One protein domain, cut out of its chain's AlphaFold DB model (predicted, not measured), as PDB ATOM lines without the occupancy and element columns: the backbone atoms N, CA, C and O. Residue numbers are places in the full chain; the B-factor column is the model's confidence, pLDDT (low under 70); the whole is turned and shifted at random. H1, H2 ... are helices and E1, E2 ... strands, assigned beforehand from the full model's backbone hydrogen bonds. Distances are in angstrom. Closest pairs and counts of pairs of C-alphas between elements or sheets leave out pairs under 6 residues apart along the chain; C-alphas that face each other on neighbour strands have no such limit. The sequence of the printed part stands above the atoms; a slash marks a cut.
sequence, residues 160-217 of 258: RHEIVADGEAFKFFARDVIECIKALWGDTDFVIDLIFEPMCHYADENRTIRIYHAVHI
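What this domain is: This is residues 160 to 217 of the 258 residues of an uncharacterized protein of Gymnopilus dilepis (UniProt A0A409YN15). With little regular structure, the printed part makes an open V: a strand hairpin, E1 and E2, ends one arm, the short helix H1 follows toward the corner, and unnamed residues 186 to 217 form the other arm and fold back. The 58 printed residues hold E1, E2 and H1 in that order, an antiparallel sheet E1 - E2, class mixed, with 22 residues in named elements. The whole is extended, radius of gyration of the C-alphas 19.1 A, and flat, spanning 56 by 34 by 13 A.

How they stand to each other: E1, residues 160 to 165, and E2, residues 168 to 174, form a hairpin, antiparallel at 150 degrees, with N 163 and O 170 within hydrogen-bond range at 2.9 A. H1, residues 177 to 185, is apart from E1; its O i to N i+4 pairs are each within hydrogen-bond range.

Where its parts are: E1 starts at C-alpha 160 (148.242, 112.993, 117.631) and measures 16.0 A, E2 18.9 A. H1, 12.1 A, ends at C-alpha 185 (158.051, 102.447, 137.225).

The domain as a whole: The C-alphas of Gly 167 and Asn 206, the two farthest apart, are 56.3 A apart. The printed part has no cut, and both links are tight. Mean pLDDT of the printed part is 72.7; 24 residues are under 70, among them 208 to 217.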
ATOM      1  N   ARG A 160     148.792 111.719 118.080       89.56
ATOM      2  CA  ARG A 160     148.242 112.993 117.631       89.56
ATOM      3  C   ARG A 160     146.724 112.872 117.582       89.56
ATOM      4  O   ARG A 160     146.196 112.029 116.860       89.56
ATOM      5  N   HIS A 161     146.051 113.757 118.297       86.25
ATOM      6  CA  HIS A 161     144.612 113.923 118.248       86.25
ATOM      7  C   HIS A 161     144.276 115.277 117.640       86.25
ATOM      8  O   HIS A 161     144.985 116.266 117.826       86.25
ATOM      9  N   GLU A 162     143.189 115.298 116.884       89.81
ATOM     10  CA  GLU A 162     142.668 116.493 116.247       89.81
ATOM     11  C   GLU A 162     141.192 116.584 116.614       89.81
ATOM     12  O   GLU A 162     140.418 115.672 116.317       89.81
ATOM     13  N   ILE A 163     140.829 117.640 117.338       86.12
ATOM     14  CA  ILE A 163     139.446 117.938 117.703       86.12
ATOM     15  C   ILE A 163     139.066 119.226 116.990       86.12
ATOM     16  O   ILE A 163     139.750 120.234 117.125       86.12
ATOM     17  N   VAL A 164     137.965 119.186 116.246       84.69
ATOM     18  CA  VAL A 164     137.371 120.382 115.651       84.69
ATOM     19  C   VAL A 164     136.271 120.867 116.586       84.69
ATOM     20  O   VAL A 164     135.274 120.168 116.775       84.69
ATOM     21  N   ALA A 165     136.463 122.036 117.187       82.56
ATOM     22  CA  ALA A 165     135.481 122.703 118.032       82.56
ATOM     23  C   ALA A 165     135.197 124.087 117.440       82.56
ATOM     24  O   ALA A 165     136.121 124.818 117.117       82.56
ATOM     25  N   ASP A 166     133.919 124.411 117.243       81.88
ATOM     26  CA  ASP A 166     133.460 125.694 116.680       81.88
ATOM     27  C   ASP A 166     134.110 126.096 115.335       81.88
ATOM     28  O   ASP A 166     134.344 127.261 115.039       81.88
ATOM     29  N   GLY A 167     134.433 125.105 114.497       86.94
ATOM     30  CA  GLY A 167     135.088 125.330 113.202       86.94
ATOM     31  C   GLY A 167     136.608 125.510 113.273       86.94
ATOM     32  O   GLY A 167     137.249 125.556 112.224       86.94
ATOM     33  N   GLU A 168     137.198 125.523 114.470       81.06
ATOM     34  CA  GLU A 168     138.644 125.566 114.681       81.06
ATOM     35  C   GLU A 168     139.194 124.172 115.022       81.06
ATOM     36  O   GLU A 168     138.651 123.439 115.854       81.06
ATOM     37  N   ALA A 169     140.269 123.772 114.337       86.56
ATOM     38  CA  ALA A 169     140.914 122.476 114.531       86.56
ATOM     39  C   ALA A 169     142.060 122.586 115.546       86.56
ATOM     40  O   ALA A 169     143.139 123.094 115.236       86.56
ATOM     41  N   PHE A 170     141.853 122.033 116.740       86.50
ATOM     42  CA  PHE A 170     142.864 121.938 117.785       86.50
ATOM     43  C   PHE A 170     143.613 120.614 117.681       86.50
ATOM     44  O   PHE A 170     143.030 119.527 117.759       86.50
ATOM     45  N   LYS A 171     144.935 120.704 117.532       90.75
ATOM     46  CA  LYS A 171     145.835 119.549 117.522       90.75
ATOM     47  C   LYS A 171     146.508 119.438 118.879       90.75
ATOM     48  O   LYS A 171     147.211 120.353 119.293       90.75
ATOM     49  N   PHE A 172     146.334 118.302 119.540       88.94
ATOM     50  CA  PHE A 172     147.048 117.986 120.773       88.94
ATOM     51  C   PHE A 172     147.687 116.606 120.677       88.94
ATOM     52  O   PHE A 172     147.247 115.728 119.933       88.94
ATOM     53  N   PHE A 173     148.763 116.422 121.430       88.38
ATOM     54  CA  PHE A 173     149.502 115.172 121.493       88.38
ATOM     55  C   PHE A 173     149.284 114.564 122.875       88.38
ATOM     56  O   PHE A 173     149.582 115.201 123.883       88.38
ATOM     57  N   ALA A 174     148.763 113.341 122.924       87.06
ATOM     58  CA  ALA A 174     148.537 112.604 124.164       87.06
ATOM     59  C   ALA A 174     149.342 111.298 124.168       87.06
ATOM     60  O   ALA A 174     149.788 110.827 123.123       87.06
ATOM     61  N   ARG A 175     149.545 110.710 125.346       86.94
ATOM     62  CA  ARG A 175     150.130 109.371 125.515       86.94
ATOM     63  C   ARG A 175     149.208 108.539 126.395       86.94
ATOM     64  O   ARG A 175     148.496 109.097 127.228       86.94
ATOM     65  N   ASP A 176     149.252 107.220 126.234       83.38
ATOM     66  CA  ASP A 176     148.573 106.317 127.160       83.38
ATOM     67  C   ASP A 176     149.206 106.448 128.554       83.38
ATOM     68  O   ASP A 176     150.403 106.220 128.743       83.38
ATOM     69  N   VAL A 177     148.387 106.850 129.527       83.94
ATOM     70  CA  VAL A 177     148.804 107.071 130.915       83.94
ATOM     71  C   VAL A 177     149.312 105.776 131.543       83.94
ATOM     72  O   VAL A 177     150.283 105.815 132.296       83.94
ATOM     73  N   ILE A 178     148.721 104.626 131.212       81.69
ATOM     74  CA  ILE A 178     149.139 103.331 131.757       81.69
ATOM     75  C   ILE A 178     150.528 102.960 131.239       81.69
ATOM     76  O   ILE A 178     151.378 102.529 132.014       81.69
ATOM     77  N   GLU A 179     150.793 103.182 129.953       78.88
ATOM     78  CA  GLU A 179     152.117 102.956 129.367       78.88
ATOM     79  C   GLU A 179     153.158 103.933 129.938       78.88
ATOM     80  O   GLU A 179     154.289 103.533 130.207       78.88
ATOM     81  N   CYS A 180     152.783 105.190 130.199       81.56
ATOM     82  CA  CYS A 180     153.640 106.155 130.898       81.56
ATOM     83  C   CYS A 180     153.978 105.719 132.325       81.56
ATOM     84  O   CYS A 180     155.140 105.812 132.711       81.56
ATOM     85  N   ILE A 181     153.001 105.221 133.087       81.56
ATOM     86  CA  ILE A 181     153.231 104.722 134.450       81.56
ATOM     87  C   ILE A 181     154.142 103.493 134.418       81.56
ATOM     88  O   ILE A 181     155.108 103.444 135.170       81.56
ATOM     89  N   LYS A 182     153.896 102.535 133.515       78.31
ATOM     90  CA  LYS A 182     154.772 101.364 133.343       78.31
ATOM     91  C   LYS A 182     156.199 101.763 132.971       78.31
ATOM     92  O   LYS A 182     157.142 101.198 133.509       78.31
ATOM     93  N   ALA A 183     156.362 102.733 132.070       76.81
ATOM     94  CA  ALA A 183     157.676 103.232 131.681       76.81
ATOM     95  C   ALA A 183     158.388 103.939 132.845       76.81
ATOM     96  O   ALA A 183     159.578 103.724 133.037       76.81
ATOM     97  N   LEU A 184     157.661 104.736 133.635       78.94
ATOM     98  CA  LEU A 184     158.205 105.435 134.802       78.94
ATOM     99  C   LEU A 184     158.615 104.460 135.912       78.94
ATOM    100  O   LEU A 184     159.681 104.601 136.494       78.94
ATOM    101  N   TRP A 185     157.779 103.462 136.199       72.38
ATOM    102  CA  TRP A 185     158.051 102.447 137.225       72.38
ATOM    103  C   TRP A 185     159.087 101.412 136.794       72.38
ATOM    104  O   TRP A 185     159.646 100.721 137.640       72.38
ATOM    105  N   GLY A 186     159.333 101.288 135.492       68.81
ATOM    106  CA  GLY A 186     160.359 100.410 134.952       68.81
ATOM    107  C   GLY A 186     161.764 101.015 134.947       68.81
ATOM    108  O   GLY A 186     162.712 100.294 134.643       68.81
ATOM    109  N   ASP A 187     161.907 102.305 135.241       71.50
ATOM    110  CA  ASP A 187     163.192 102.995 135.247       71.50
ATOM    111  C   ASP A 187     163.762 103.036 136.674       71.50
ATOM    112  O   ASP A 187     163.151 103.562 137.611       71.50
ATOM    113  N   THR A 188     164.940 102.431 136.845       68.88
ATOM    114  CA  THR A 188     165.607 102.279 138.141       68.88
ATOM    115  C   THR A 188     166.018 103.607 138.767       68.88
ATOM    116  O   THR A 188     166.148 103.672 139.991       68.88
ATOM    117  N   ASP A 189     166.176 104.662 137.966       70.50
ATOM    118  CA  ASP A 189     166.562 105.984 138.465       70.50
ATOM    119  C   ASP A 189     165.454 106.615 139.330       70.50
ATOM    120  O   ASP A 189     165.748 107.390 140.238       70.50
ATOM    121  N   PHE A 190     164.190 106.223 139.125       67.56
ATOM    122  CA  PHE A 190     163.036 106.739 139.876       67.56
ATOM    123  C   PHE A 190     162.624 105.859 141.062       67.56
ATOM    124  O   PHE A 190     161.710 106.210 141.807       67.56
ATOM    125  N   VAL A 191     163.294 104.723 141.278       70.56
ATOM    126  CA  VAL A 191     162.962 103.775 142.360       70.56
ATOM    127  C   VAL A 191     163.078 104.413 143.743       70.56
ATOM    128  O   VAL A 191     162.321 104.053 144.640       70.56
ATOM    129  N   ILE A 192     163.984 105.379 143.913       70.12
ATOM    130  CA  ILE A 192     164.184 106.086 145.187       70.12
ATOM    131  C   ILE A 192     163.007 107.025 145.501       70.12
ATOM    132  O   ILE A 192     162.653 107.192 146.667       70.12
ATOM    133  N   ASP A 193     162.370 107.584 144.472       69.94
ATOM    134  CA  ASP A 193     161.295 108.571 144.613       69.94
ATOM    135  C   ASP A 193     159.890 107.939 144.617       69.94
ATOM    136  O   ASP A 193     158.883 108.622 144.823       69.94
ATOM    137  N   LEU A 194     159.792 106.624 144.392       72.69
ATOM    138  CA  LEU A 194     158.524 105.906 144.340       72.69
ATOM    139  C   LEU A 194     158.011 105.564 145.746       72.69
ATOM    140  O   LEU A 194     158.471 104.634 146.407       72.69
ATOM    141  N   ILE A 195     156.994 106.303 146.191       67.44
ATOM    142  CA  ILE A 195     156.283 106.043 147.447       67.44
ATOM    143  C   ILE A 195     155.141 105.056 147.177       67.44
ATOM    144  O   ILE A 195     154.124 105.406 146.582       67.44
ATOM    145  N   PHE A 196     155.300 103.817 147.641       64.81
ATOM    146  CA  PHE A 196     154.284 102.759 147.509       64.81
ATOM    147  C   PHE A 196     153.350 102.653 148.719       64.81
ATOM    148  O   PHE A 196     152.370 101.906 148.692       64.81
ATOM    149  N   GLU A 197     153.642 103.392 149.787       62.88
ATOM    150  CA  GLU A 197     152.833 103.379 150.996       62.88
ATOM    151  C   GLU A 197     151.747 104.459 150.941       62.88
ATOM    152  O   GLU A 197     152.029 105.609 150.592       62.88
ATOM    153  N   PRO A 198     150.496 104.136 151.317       54.22
ATOM    154  CA  PRO A 198     149.451 105.138 151.436       54.22
ATOM    155  C   PRO A 198     149.806 106.112 152.568       54.22
ATOM    156  O   PRO A 198     149.614 105.815 153.750       54.22
ATOM    157  N   MET A 199     150.322 107.290 152.215       53.50
ATOM    158  CA  MET A 199     150.615 108.335 153.192       53.50
ATOM    159  C   MET A 199     149.318 108.906 153.764       53.50
ATOM    160  O   MET A 199     148.450 109.419 153.058       53.50
ATOM    161  N   CYS A 200     149.182 108.816 155.085       60.91
ATOM    162  CA  CYS A 200     148.095 109.453 155.811       60.91
ATOM    163  C   CYS A 200     148.500 110.885 156.165       60.91
ATOM    164  O   CYS A 200     149.296 111.089 157.083       60.91
ATOM    165  N   HIS A 201     147.924 111.868 155.475       61.88
ATOM    166  CA  HIS A 201     148.069 113.272 155.846       61.88
ATOM    167  C   HIS A 201     147.056 113.629 156.934       61.88
ATOM    168  O   HIS A 201     145.867 113.307 156.842       61.88
ATOM    169  N   TYR A 202     147.537 114.294 157.978       73.75
ATOM    170  CA  TYR A 202     146.708 114.798 159.061       73.75
ATOM    171  C   TYR A 202     146.838 116.316 159.122       73.75
ATOM    172  O   TYR A 202     147.936 116.843 158.964       73.75
ATOM    173  N   ALA A 203     145.721 117.010 159.338       68.31
ATOM    174  CA  ALA A 203     145.694 118.474 159.423       68.31
ATOM    175  C   ALA A 203     146.272 119.013 160.742       68.31
ATOM    176  O   ALA A 203     146.526 120.206 160.858       68.31
ATOM    177  N   ASP A 204     146.429 118.138 161.735       67.88
ATOM    178  CA  ASP A 204     146.823 118.472 163.098       67.88
ATOM    179  C   ASP A 204     147.901 117.496 163.588       67.88
ATOM    180  O   ASP A 204     147.899 116.312 163.225       67.88
ATOM    181  N   GLU A 205     148.793 117.978 164.452       68.88
ATOM    182  CA  GLU A 205     149.904 117.214 165.037       68.88
ATOM    183  C   GLU A 205     149.383 116.033 165.881       68.88
ATOM    184  O   GLU A 205     149.996 114.965 165.942       68.88
ATOM    185  N   ASN A 206     148.160 116.164 166.408       72.75
ATOM    186  CA  ASN A 206     147.455 115.128 167.165       72.75
ATOM    187  C   ASN A 206     146.815 114.023 166.298       72.75
ATOM    188  O   ASN A 206     146.164 113.127 166.839       72.75
ATOM    189  N   ARG A 207     146.961 114.065 164.962       70.00
ATOM    190  CA  ARG A 207     146.433 113.057 164.012       70.00
ATOM    191  C   ARG A 207     144.923 112.775 164.125       70.00
ATOM    192  O   ARG A 207     144.446 111.699 163.767       70.00
ATOM    193  N   THR A 208     144.151 113.744 164.601       66.00
ATOM    194  CA  THR A 208     142.698 113.632 164.827       66.00
ATOM    195  C   THR A 208     141.879 113.893 163.566       66.00
ATOM    196  O   THR A 208     140.815 113.303 163.387       66.00
ATOM    197  N   ILE A 209     142.386 114.734 162.662       65.94
ATOM    198  CA  ILE A 209     141.714 115.098 161.413       65.94
ATOM    199  C   ILE A 209     142.504 114.510 160.248       65.94
ATOM    200  O   ILE A 209     143.577 115.005 159.906       65.94
ATOM    201  N   ARG A 210     141.976 113.439 159.644       65.75
ATOM    202  CA  ARG A 210     142.526 112.857 158.410       65.75
ATOM    203  C   ARG A 210     142.131 113.712 157.218       65.75
ATOM    204  O   ARG A 210     140.939 113.907 156.976       65.75
ATOM    205  N   ILE A 211     143.123 114.168 156.462       67.62
ATOM    206  CA  ILE A 211     142.892 114.796 155.168       67.62
ATOM    207  C   ILE A 211     142.929 113.691 154.117       67.62
ATOM    208  O   ILE A 211     143.967 113.083 153.864       67.62
ATOM    209  N   TYR A 212     141.781 113.424 153.502       60.88
ATOM    210  CA  TYR A 212     141.714 112.577 152.320       60.88
ATOM    211  C   TYR A 212     142.010 113.450 151.104       60.88
ATOM    212  O   TYR A 212     141.106 114.051 150.527       60.88
ATOM    213  N   HIS A 213     143.283 113.552 150.725       50.69
ATOM    214  CA  HIS A 213     143.610 114.040 149.393       50.69
ATOM    215  C   HIS A 213     143.243 112.945 148.387       50.69
ATOM    216  O   HIS A 213     143.680 111.800 148.509       50.69
ATOM    217  N   ALA A 214     142.441 113.285 147.383       43.88
ATOM    218  CA  ALA A 214     142.398 112.491 146.169       43.88
ATOM    219  C   ALA A 214     143.741 112.712 145.464       43.88
ATOM    220  O   ALA A 214     143.914 113.763 144.867       43.88
ATOM    221  N   VAL A 215     144.667 111.753 145.608       49.50
ATOM    222  CA  VAL A 215     145.966 111.622 144.908       49.50
ATOM    223  C   VAL A 215     146.847 112.884 144.846       49.50
ATOM    224  O   VAL A 215     146.521 113.887 144.228       49.50
ATOM    225  N   HIS A 216     148.039 112.797 145.442       43.09
ATOM    226  CA  HIS A 216     149.057 113.856 145.523       43.09
ATOM    227  C   HIS A 216     149.736 114.119 144.166       43.09
ATOM    228  O   HIS A 216     150.921 113.871 143.979       43.09
ATOM    229  N   ILE A 217     148.986 114.606 143.183       41.81
ATOM    230  CA  ILE A 217     149.552 115.228 141.985       41.81
ATOM    231  C   ILE A 217     149.622 116.721 142.319       41.81
ATOM    232  O   ILE A 217     148.583 117.300 142.611       41.81
TER     233      ILE A 217